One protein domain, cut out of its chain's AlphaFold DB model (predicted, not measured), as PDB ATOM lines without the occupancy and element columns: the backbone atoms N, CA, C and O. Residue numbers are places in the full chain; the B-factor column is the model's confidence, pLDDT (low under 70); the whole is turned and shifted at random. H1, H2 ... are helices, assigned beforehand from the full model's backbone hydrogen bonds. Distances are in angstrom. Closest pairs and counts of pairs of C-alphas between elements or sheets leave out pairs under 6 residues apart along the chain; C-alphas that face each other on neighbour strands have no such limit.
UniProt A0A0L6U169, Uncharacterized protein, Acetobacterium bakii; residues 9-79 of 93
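What this domain is: This is residues 9 to 79 of the 93 residues of an uncharacterized protein of Acetobacterium bakii (UniProt A0A0L6U169). There is little regular structure here: four short helices sit round a core of loops, H4, H1 and H3 along one side and H2 across from them, while residues 32 to 38 stick out as a loop. The 71 printed residues run H1, H2, H3, H4, all helix in class with 22 residues in named elements, and no named strand. The whole is compact, radius of gyration of the C-alphas 12.0 A, spans 33 by 27 by 17 A.

Where its parts are: Find C-alpha 9 at (-0.043, 142.680, 26.112), where H1, residues 9 to 13, begins; it runs 6.4 A. H2, residues 24 to 30, runs 9.9 A, H3, residues 39 to 43, 7.4 A, and H4, residues 73 to 77, 6.2 A to C-alpha 77 at (-1.391, 140.548, 38.034).

How they stand to each other: Look at Lys 13 and Glu 73, whose C-alphas, 6.0 A apart, are the closest of H1 and H4, which only just touch, with 3 pairs within 8 A. H2 and H3 are apart from each other and from H1 and H4. Every O i to N i+4 pair is within hydrogen-bond range in H1, H2 and H4; H3 has 0 of 1, but 2 of 2 O i to N i+3.

The domain as a whole: The C-alphas of Lys 34 and Asn 79 are farthest apart, 35.4 A. The link H3 to H4, 29 residues, is long; the printed part has no cut. Confidence is under 70 at residues 31 to 47 and residue 70.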
ATOM      1  N   GLU A   9       0.727 142.155  25.003       87.75
ATOM      2  CA  GLU A   9      -0.043 142.680  26.112       87.75
ATOM      3  C   GLU A   9       0.854 143.011  27.310       87.75
ATOM      4  O   GLU A   9       0.850 144.148  27.779       87.75
ATOM      5  N   ASN A  10       1.702 142.073  27.740       86.81
ATOM      6  CA  ASN A  10       2.531 142.272  28.926       86.81
ATOM      7  C   ASN A  10       3.576 143.371  28.725       86.81
ATOM      8  O   ASN A  10       3.795 144.182  29.618       86.81
ATOM      9  N   VAL A  11       4.168 143.487  27.536       82.94
ATOM     10  CA  VAL A  11       5.086 144.600  27.237       82.94
ATOM     11  C   VAL A  11       4.386 145.956  27.351       82.94
ATOM     12  O   VAL A  11       4.997 146.908  27.828       82.94
ATOM     13  N   ARG A  12       3.110 146.056  26.949       83.62
ATOM     14  CA  ARG A  12       2.328 147.301  27.051       83.62
ATOM     15  C   ARG A  12       1.957 147.647  28.493       83.62
ATOM     16  O   ARG A  12       1.941 148.827  28.828       83.62
ATOM     17  N   LYS A  13       1.687 146.640  29.328       86.44
ATOM     18  CA  LYS A  13       1.398 146.805  30.765       86.44
ATOM     19  C   LYS A  13       2.651 147.059  31.606       86.44
ATOM     20  O   LYS A  13       2.583 147.608  32.704       86.44
ATOM     21  N   CYS A  14       3.816 146.641  31.117       84.25
ATOM     22  CA  CYS A  14       5.063 146.782  31.846       84.25
ATOM     23  C   CYS A  14       5.532 148.241  31.904       84.25
ATOM     24  O   CYS A  14       5.639 148.928  30.891       84.25
ATOM     25  N   MET A  15       5.906 148.699  33.100       84.94
ATOM     26  CA  MET A  15       6.383 150.067  33.329       84.94
ATOM     27  C   MET A  15       7.870 150.142  33.700       84.94
ATOM     28  O   MET A  15       8.325 151.157  34.223       84.94
ATOM     29  N   CYS A  16       8.660 149.097  33.430       82.38
ATOM     30  CA  CYS A  16      10.070 149.037  33.835       82.38
ATOM     31  C   CYS A  16      10.919 150.196  33.281       82.38
ATOM     32  O   CYS A  16      11.748 150.739  34.008       82.38
ATOM     33  N   THR A  17      10.653 150.673  32.059       79.31
ATOM     34  CA  THR A  17      11.334 151.857  31.494       79.31
ATOM     35  C   THR A  17      10.995 153.165  32.216       79.31
ATOM     36  O   THR A  17      11.711 154.156  32.084       79.31
ATOM     37  N   LYS A  18       9.907 153.202  32.987       82.38
ATOM     38  CA  LYS A  18       9.485 154.352  33.801       82.38
ATOM     39  C   LYS A  18       9.861 154.196  35.275       82.38
ATOM     40  O   LYS A  18       9.657 155.127  36.044       82.38
ATOM     41  N   CYS A  19      10.409 153.050  35.669       83.38
ATOM     42  CA  CYS A  19      10.701 152.766  37.064       83.38
ATOM     43  C   CYS A  19      11.827 153.677  37.595       83.38
ATOM     44  O   CYS A  19      12.825 153.850  36.892       83.38
ATOM     45  N   PRO A  20      11.739 154.213  38.830       83.88
ATOM     46  CA  PRO A  20      12.785 155.072  39.404       83.88
ATOM     47  C   PRO A  20      14.171 154.414  39.460       83.88
ATOM     48  O   PRO A  20      15.200 155.079  39.320       83.88
ATOM     49  N   SER A  21      14.212 153.087  39.608       82.94
ATOM     50  CA  SER A  21      15.451 152.304  39.570       82.94
ATOM     51  C   SER A  21      16.122 152.327  38.184       82.94
ATOM     52  O   SER A  21      17.343 152.175  38.098       82.94
ATOM     53  N   TYR A  22      15.358 152.584  37.115       85.75
ATOM     54  CA  TYR A  22      15.818 152.644  35.728       85.75
ATOM     55  C   TYR A  22      16.259 154.055  35.328       85.75
ATOM     56  O   TYR A  22      15.484 154.891  34.852       85.75
ATOM     57  N   THR A  23      17.544 154.332  35.546       83.44
ATOM     58  CA  THR A  23      18.120 155.663  35.311       83.44
ATOM     59  C   THR A  23      18.122 156.062  33.830       83.44
ATOM     60  O   THR A  23      18.063 155.220  32.934       83.44
ATOM     61  N   LEU A  24      18.263 157.365  33.564       80.38
ATOM     62  CA  LEU A  24      18.458 157.898  32.208       80.38
ATOM     63  C   LEU A  24      19.640 157.236  31.483       80.38
ATOM     64  O   LEU A  24      19.534 156.934  30.300       80.38
ATOM     65  N   ILE A  25      20.725 156.933  32.203       82.62
ATOM     66  CA  ILE A  25      21.895 156.237  31.648       82.62
ATOM     67  C   ILE A  25      21.499 154.849  31.136       82.62
ATOM     68  O   ILE A  25      21.928 154.450  30.057       82.62
ATOM     69  N   CYS A  26      20.643 154.132  31.866       81.69
ATOM     70  CA  CYS A  26      20.161 152.826  31.430       81.69
ATOM     71  C   CYS A  26      19.266 152.911  30.203       81.69
ATOM     72  O   CYS A  26      19.448 152.129  29.278       81.69
ATOM     73  N   LYS A  27      18.382 153.913  30.136       77.62
ATOM     74  CA  LYS A  27      17.572 154.175  28.937       77.62
ATOM     75  C   LYS A  27      18.455 154.350  27.708       77.62
ATOM     76  O   LYS A  27      18.226 153.674  26.714       77.62
ATOM     77  N   VAL A  28      19.493 155.179  27.803       79.12
ATOM     78  CA  VAL A  28      20.424 155.423  26.692       79.12
ATOM     79  C   VAL A  28      21.203 154.157  26.325       79.12
ATOM     80  O   VAL A  28      21.237 153.799  25.156       79.12
ATOM     81  N   LYS A  29      21.752 153.425  27.308       75.88
ATOM     82  CA  LYS A  29      22.481 152.161  27.073       75.88
ATOM     83  C   LYS A  29      21.608 151.039  26.499       75.88
ATOM     84  O   LYS A  29      22.132 150.114  25.891       75.88
ATOM     85  N   SER A  30      20.299 151.094  26.737       70.12
ATOM     86  CA  SER A  30      19.344 150.086  26.266       70.12
ATOM     87  C   SER A  30      18.839 150.306  24.849       70.12
ATOM     88  O   SER A  30      18.220 149.405  24.287       70.12
ATOM     89  N   VAL A  31      19.071 151.491  24.276       65.75
ATOM     90  CA  VAL A  31      18.770 151.749  22.869       65.75
ATOM     91  C   VAL A  31      19.888 151.108  22.044       65.75
ATOM     92  O   VAL A  31      21.043 151.497  22.207       65.75
ATOM     93  N   PRO A  32      19.598 150.125  21.176       60.66
ATOM     94  CA  PRO A  32      20.606 149.621  20.255       60.66
ATOM     95  C   PRO A  32      21.023 150.733  19.279       60.66
ATOM     96  O   PRO A  32      20.184 151.518  18.843       60.66
ATOM     97  N   ASP A  33      22.306 150.766  18.902       51.62
ATOM     98  CA  ASP A  33      22.973 151.790  18.067       51.62
ATOM     99  C   ASP A  33      22.317 152.083  16.691       51.62
ATOM    100  O   ASP A  33      22.777 152.946  15.946       51.62
ATOM    101  N   LYS A  34      21.237 151.384  16.308       43.75
ATOM    102  CA  LYS A  34      20.506 151.588  15.049       43.75
ATOM    103  C   LYS A  34      18.988 151.395  15.224       43.75
ATOM    104  O   LYS A  34      18.514 150.269  15.237       43.75
ATOM    105  N   VAL A  35      18.253 152.516  15.201       52.47
ATOM    106  CA  VAL A  35      16.858 152.667  14.718       52.47
ATOM    107  C   VAL A  35      15.715 152.111  15.599       52.47
ATOM    108  O   VAL A  35      15.858 151.176  16.375       52.47
ATOM    109  N   SER A  36      14.558 152.779  15.473       45.84
ATOM    110  CA  SER A  36      13.226 152.486  16.020       45.84
ATOM    111  C   SER A  36      12.971 151.011  16.345       45.84
ATOM    112  O   SER A  36      12.719 150.206  15.450       45.84
ATOM    113  N   VAL A  37      12.967 150.686  17.639       49.31
ATOM    114  CA  VAL A  37      12.633 149.349  18.136       49.31
ATOM    115  C   VAL A  37      11.167 149.062  17.816       49.31
ATOM    116  O   VAL A  37      10.260 149.644  18.417       49.31
ATOM    117  N   SER A  38      10.939 148.179  16.846       54.41
ATOM    118  CA  SER A  38       9.617 147.650  16.548       54.41
ATOM    119  C   SER A  38       9.275 146.560  17.555       54.41
ATOM    120  O   SER A  38      10.132 145.814  18.030       54.41
ATOM    121  N   PHE A  39       7.986 146.424  17.854       55.66
ATOM    122  CA  PHE A  39       7.470 145.359  18.707       55.66
ATOM    123  C   PHE A  39       7.916 143.955  18.233       55.66
ATOM    124  O   PHE A  39       8.124 143.054  19.043       55.66
ATOM    125  N   SER A  40       8.098 143.787  16.920       52.47
ATOM    126  CA  SER A  40       8.527 142.546  16.263       52.47
ATOM    127  C   SER A  40       9.930 142.080  16.673       52.47
ATOM    128  O   SER A  40      10.193 140.880  16.744       52.47
ATOM    129  N   ASP A  41      10.832 143.014  16.979       55.97
ATOM    130  CA  ASP A  41      12.227 142.698  17.310       55.97
ATOM    131  C   ASP A  41      12.353 142.150  18.735       55.97
ATOM    132  O   ASP A  41      13.251 141.367  19.044       55.97
ATOM    133  N   LEU A  42      11.392 142.487  19.602       59.12
ATOM    134  CA  LEU A  42      11.342 141.973  20.964       59.12
ATOM    135  C   LEU A  42      11.030 140.466  20.986       59.12
ATOM    136  O   LEU A  42      11.546 139.750  21.840       59.12
ATOM    137  N   GLU A  43      10.234 139.957  20.046       54.62
ATOM    138  CA  GLU A  43       9.909 138.523  19.943       54.62
ATOM    139  C   GLU A  43      11.121 137.683  19.483       54.62
ATOM    140  O   GLU A  43      11.195 136.484  19.757       54.62
ATOM    141  N   SER A  44      12.136 138.316  18.887       52.94
ATOM    142  CA  SER A  44      13.260 137.648  18.230       52.94
ATOM    143  C   SER A  44      14.544 137.710  19.074       52.94
ATOM    144  O   SER A  44      15.430 138.525  18.851       52.94
ATOM    145  N   LYS A  45      14.676 136.802  20.053       52.41
ATOM    146  CA  LYS A  45      15.951 136.398  20.708       52.41
ATOM    147  C   LYS A  45      16.727 137.424  21.571       52.41
ATOM    148  O   LYS A  45      17.800 137.078  22.060       52.41
ATOM    149  N   GLY A  46      16.217 138.632  21.819       60.56
ATOM    150  CA  GLY A  46      16.900 139.650  22.645       60.56
ATOM    151  C   GLY A  46      16.429 139.748  24.104       60.56
ATOM    152  O   GLY A  46      15.252 139.508  24.394       60.56
ATOM    153  N   HIS A  47      17.335 140.171  25.001       69.19
ATOM    154  CA  HIS A  47      16.987 140.597  26.364       69.19
ATOM    155  C   HIS A  47      15.935 141.705  26.293       69.19
ATOM    156  O   HIS A  47      16.095 142.668  25.538       69.19
ATOM    157  N   ALA A  48      14.856 141.584  27.057       74.38
ATOM    158  CA  ALA A  48      13.785 142.572  27.035       74.38
ATOM    159  C   ALA A  48      14.006 143.626  28.117       74.38
ATOM    160  O   ALA A  48      13.367 143.590  29.166       74.38
ATOM    161  N   GLU A  49      14.859 144.613  27.839       78.56
ATOM    162  CA  GLU A  49      15.154 145.703  28.789       78.56
ATOM    163  C   GLU A  49      13.916 146.582  29.091       78.56
ATOM    164  O   GLU A  49      13.902 147.404  29.996       78.56
ATOM    165  N   VAL A  50      12.809 146.390  28.374       78.38
ATOM    166  CA  VAL A  50      11.514 147.006  28.701       78.38
ATOM    167  C   VAL A  50      10.703 146.219  29.741       78.38
ATOM    168  O   VAL A  50       9.716 146.735  30.257       78.38
ATOM    169  N   MET A  51      11.107 144.987  30.073       81.31
ATOM    170  CA  MET A  51      10.404 144.054  30.966       81.31
ATOM    171  C   MET A  51      11.294 143.451  32.064       81.31
ATOM    172  O   MET A  51      10.919 142.443  32.661       81.31
ATOM    173  N   PHE A  52      12.451 144.041  32.369       83.19
ATOM    174  CA  PHE A  52      13.435 143.383  33.234       83.19
ATOM    175  C   PHE A  52      12.899 142.988  34.628       83.19
ATOM    176  O   PHE A  52      13.056 141.853  35.062       83.19
ATOM    177  N   CYS A  53      12.143 143.837  35.331       81.06
ATOM    178  CA  CYS A  53      11.637 143.434  36.655       81.06
ATOM    179  C   CYS A  53      10.525 142.355  36.594       81.06
ATOM    180  O   CYS A  53      10.115 141.863  37.639       81.06
ATOM    181  N   ALA A  54      10.025 141.990  35.408       82.25
ATOM    182  CA  ALA A  54       8.976 140.983  35.214       82.25
ATOM    183  C   ALA A  54       9.488 139.693  34.538       82.25
ATOM    184  O   ALA A  54       8.960 138.604  34.779       82.25
ATOM    185  N   TYR A  55      10.516 139.809  33.695       80.81
ATOM    186  CA  TYR A  55      11.029 138.726  32.857       80.81
ATOM    187  C   TYR A  55      12.414 138.244  33.318       80.81
ATOM    188  O   TYR A  55      12.563 137.082  33.696       80.81
ATOM    189  N   GLU A  56      13.416 139.123  33.341       83.75
ATOM    190  CA  GLU A  56      14.816 138.782  33.636       83.75
ATOM    191  C   GLU A  56      15.593 140.000  34.171       83.75
ATOM    192  O   GLU A  56      15.238 141.118  33.820       83.75
ATOM    193  N   PRO A  57      16.676 139.837  34.951       85.38
ATOM    194  CA  PRO A  57      17.436 140.964  35.494       85.38
ATOM    195  C   PRO A  57      17.810 142.014  34.442       85.38
ATOM    196  O   PRO A  57      18.114 141.688  33.294       85.38
ATOM    197  N   SER A  58      17.826 143.283  34.845       86.50
ATOM    198  CA  SER A  58      18.316 144.361  33.985       86.50
ATOM    199  C   SER A  58      19.795 144.139  33.707       86.50
ATOM    200  O   SER A  58      20.555 143.777  34.603       86.50
ATOM    201  N   ARG A  59      20.226 144.420  32.476       86.25
ATOM    202  CA  ARG A  59      21.658 144.430  32.140       86.25
ATOM    203  C   ARG A  59      22.360 145.724  32.540       86.25
ATOM    204  O   ARG A  59      23.574 145.816  32.408       86.25
ATOM    205  N   CYS A  60      21.610 146.737  32.970       86.69
ATOM    206  CA  CYS A  60      22.154 148.039  33.343       86.69
ATOM    207  C   CYS A  60      22.078 148.331  34.844       86.69
ATOM    208  O   CYS A  60      22.936 149.030  35.388       86.69
ATOM    209  N   ILE A  61      21.035 147.858  35.530       86.69
ATOM    210  CA  ILE A  61      20.913 148.059  36.971       86.69
ATOM    211  C   ILE A  61      21.798 147.028  37.667       86.69
ATOM    212  O   ILE A  61      21.491 145.846  37.667       86.69
ATOM    213  N   GLU A  62      22.870 147.497  38.297       85.62
ATOM    214  CA  GLU A  62      23.806 146.644  39.050       85.62
ATOM    215  C   GLU A  62      23.717 146.869  40.567       85.62
ATOM    216  O   GLU A  62      24.197 146.066  41.361       85.62
ATOM    217  N   LYS A  63      23.101 147.979  40.995       84.81
ATOM    218  CA  LYS A  63      22.977 148.345  42.412       84.81
ATOM    219  C   LYS A  63      21.652 147.867  42.989       84.81
ATOM    220  O   LYS A  63      20.609 148.002  42.348       84.81
ATOM    221  N   GLU A  64      21.686 147.412  44.240       83.38
ATOM    222  CA  GLU A  64      20.505 147.019  45.012       83.38
ATOM    223  C   GLU A  64      19.620 148.245  45.316       83.38
ATOM    224  O   GLU A  64      19.728 148.879  46.358       83.38
ATOM    225  N   LYS A  65      18.758 148.618  44.365       78.94
ATOM    226  CA  LYS A  65      17.784 149.718  44.518       78.94
ATOM    227  C   LYS A  65      16.366 149.245  44.826       78.94
ATOM    228  O   LYS A  65      15.502 150.058  45.127       78.94
ATOM    229  N   GLY A  66      16.122 147.944  44.692       75.19
ATOM    230  CA  GLY A  66      14.777 147.389  44.690       75.19
ATOM    231  C   GLY A  66      13.955 147.762  43.442       75.19
ATOM    232  O   GLY A  66      14.388 148.500  42.550       75.19
ATOM    233  N   CYS A  67      12.751 147.212  43.380       76.75
ATOM    234  CA  CYS A  67      11.732 147.352  42.364       76.75
ATOM    235  C   CYS A  67      10.786 148.392  42.926       76.75
ATOM    236  O   CYS A  67       9.935 148.098  43.760       76.75
ATOM    237  N   LEU A  68      10.997 149.629  42.500       76.00
ATOM    238  CA  LEU A  68      10.233 150.786  42.957       76.00
ATOM    239  C   LEU A  68       9.035 151.051  42.034       76.00
ATOM    240  O   LEU A  68       8.569 152.178  41.906       76.00
ATOM    241  N   CYS A  69       8.585 150.024  41.312       76.38
ATOM    242  CA  CYS A  69       7.555 150.141  40.293       76.38
ATOM    243  C   CYS A  69       6.183 149.754  40.886       76.38
ATOM    244  O   CYS A  69       5.533 148.824  40.414       76.38
ATOM    245  N   GLU A  70       5.742 150.462  41.933       69.19
ATOM    246  CA  GLU A  70       4.500 150.181  42.690       69.19
ATOM    247  C   GLU A  70       3.214 150.251  41.842       69.19
ATOM    248  O   GLU A  70       2.168 149.695  42.197       69.19
ATOM    249  N   THR A  71       3.296 150.938  40.703       78.25
ATOM    250  CA  THR A  71       2.213 151.128  39.734       78.25
ATOM    251  C   THR A  71       2.267 150.150  38.561       78.25
ATOM    252  O   THR A  71       1.417 150.217  37.679       78.25
ATOM    253  N   CYS A  72       3.244 149.237  38.522       82.50
ATOM    254  CA  CYS A  72       3.346 148.250  37.453       82.50
ATOM    255  C   CYS A  72       2.192 147.242  37.558       82.50
ATOM    256  O   CYS A  72       2.142 146.448  38.497       82.50
ATOM    257  N   GLU A  73       1.285 147.241  36.582       85.75
ATOM    258  CA  GLU A  73       0.123 146.340  36.562       85.75
ATOM    259  C   GLU A  73       0.548 144.868  36.631       85.75
ATOM    260  O   GLU A  73       0.006 144.100  37.427       85.75
ATOM    261  N   LEU A  74       1.613 144.502  35.910       85.94
ATOM    262  CA  LEU A  74       2.159 143.142  35.915       85.94
ATOM    263  C   LEU A  74       2.635 142.677  37.289       85.94
ATOM    264  O   LEU A  74       2.559 141.488  37.589       85.94
ATOM    265  N   PHE A  75       3.129 143.593  38.124       80.44
ATOM    266  CA  PHE A  75       3.565 143.253  39.475       80.44
ATOM    267  C   PHE A  75       2.398 142.692  40.294       80.44
ATOM    268  O   PHE A  75       2.562 141.701  41.004       80.44
ATOM    269  N   ARG A  76       1.206 143.287  40.137       82.25
ATOM    270  CA  ARG A  76      -0.027 142.851  40.805       82.25
ATOM    271  C   ARG A  76      -0.632 141.623  40.131       82.25
ATOM    272  O   ARG A  76      -0.923 140.655  40.823       82.25
ATOM    273  N   GLU A  77      -0.777 141.644  38.805       88.44
ATOM    274  CA  GLU A  77      -1.391 140.548  38.034       88.44
ATOM    275  C   GLU A  77      -0.651 139.216  38.224       88.44
ATOM    276  O   GLU A  77      -1.284 138.174  38.377       88.44
ATOM    277  N   TYR A  78       0.684 139.254  38.272       85.38
ATOM    278  CA  TYR A  78       1.525 138.062  38.427       85.38
ATOM    279  C   TYR A  78       2.023 137.842  39.859       85.38
ATOM    280  O   TYR A  78       2.815 136.928  40.088       85.38
ATOM    281  N   ASN A  79       1.562 138.652  40.821       82.12
ATOM    282  CA  ASN A  79       1.927 138.564  42.237       82.12
ATOM    283  C   ASN A  79       3.448 138.437  42.440       82.12
ATOM    284  O   ASN A  79       3.930 137.518  43.107       82.12
TER     285      ASN A  79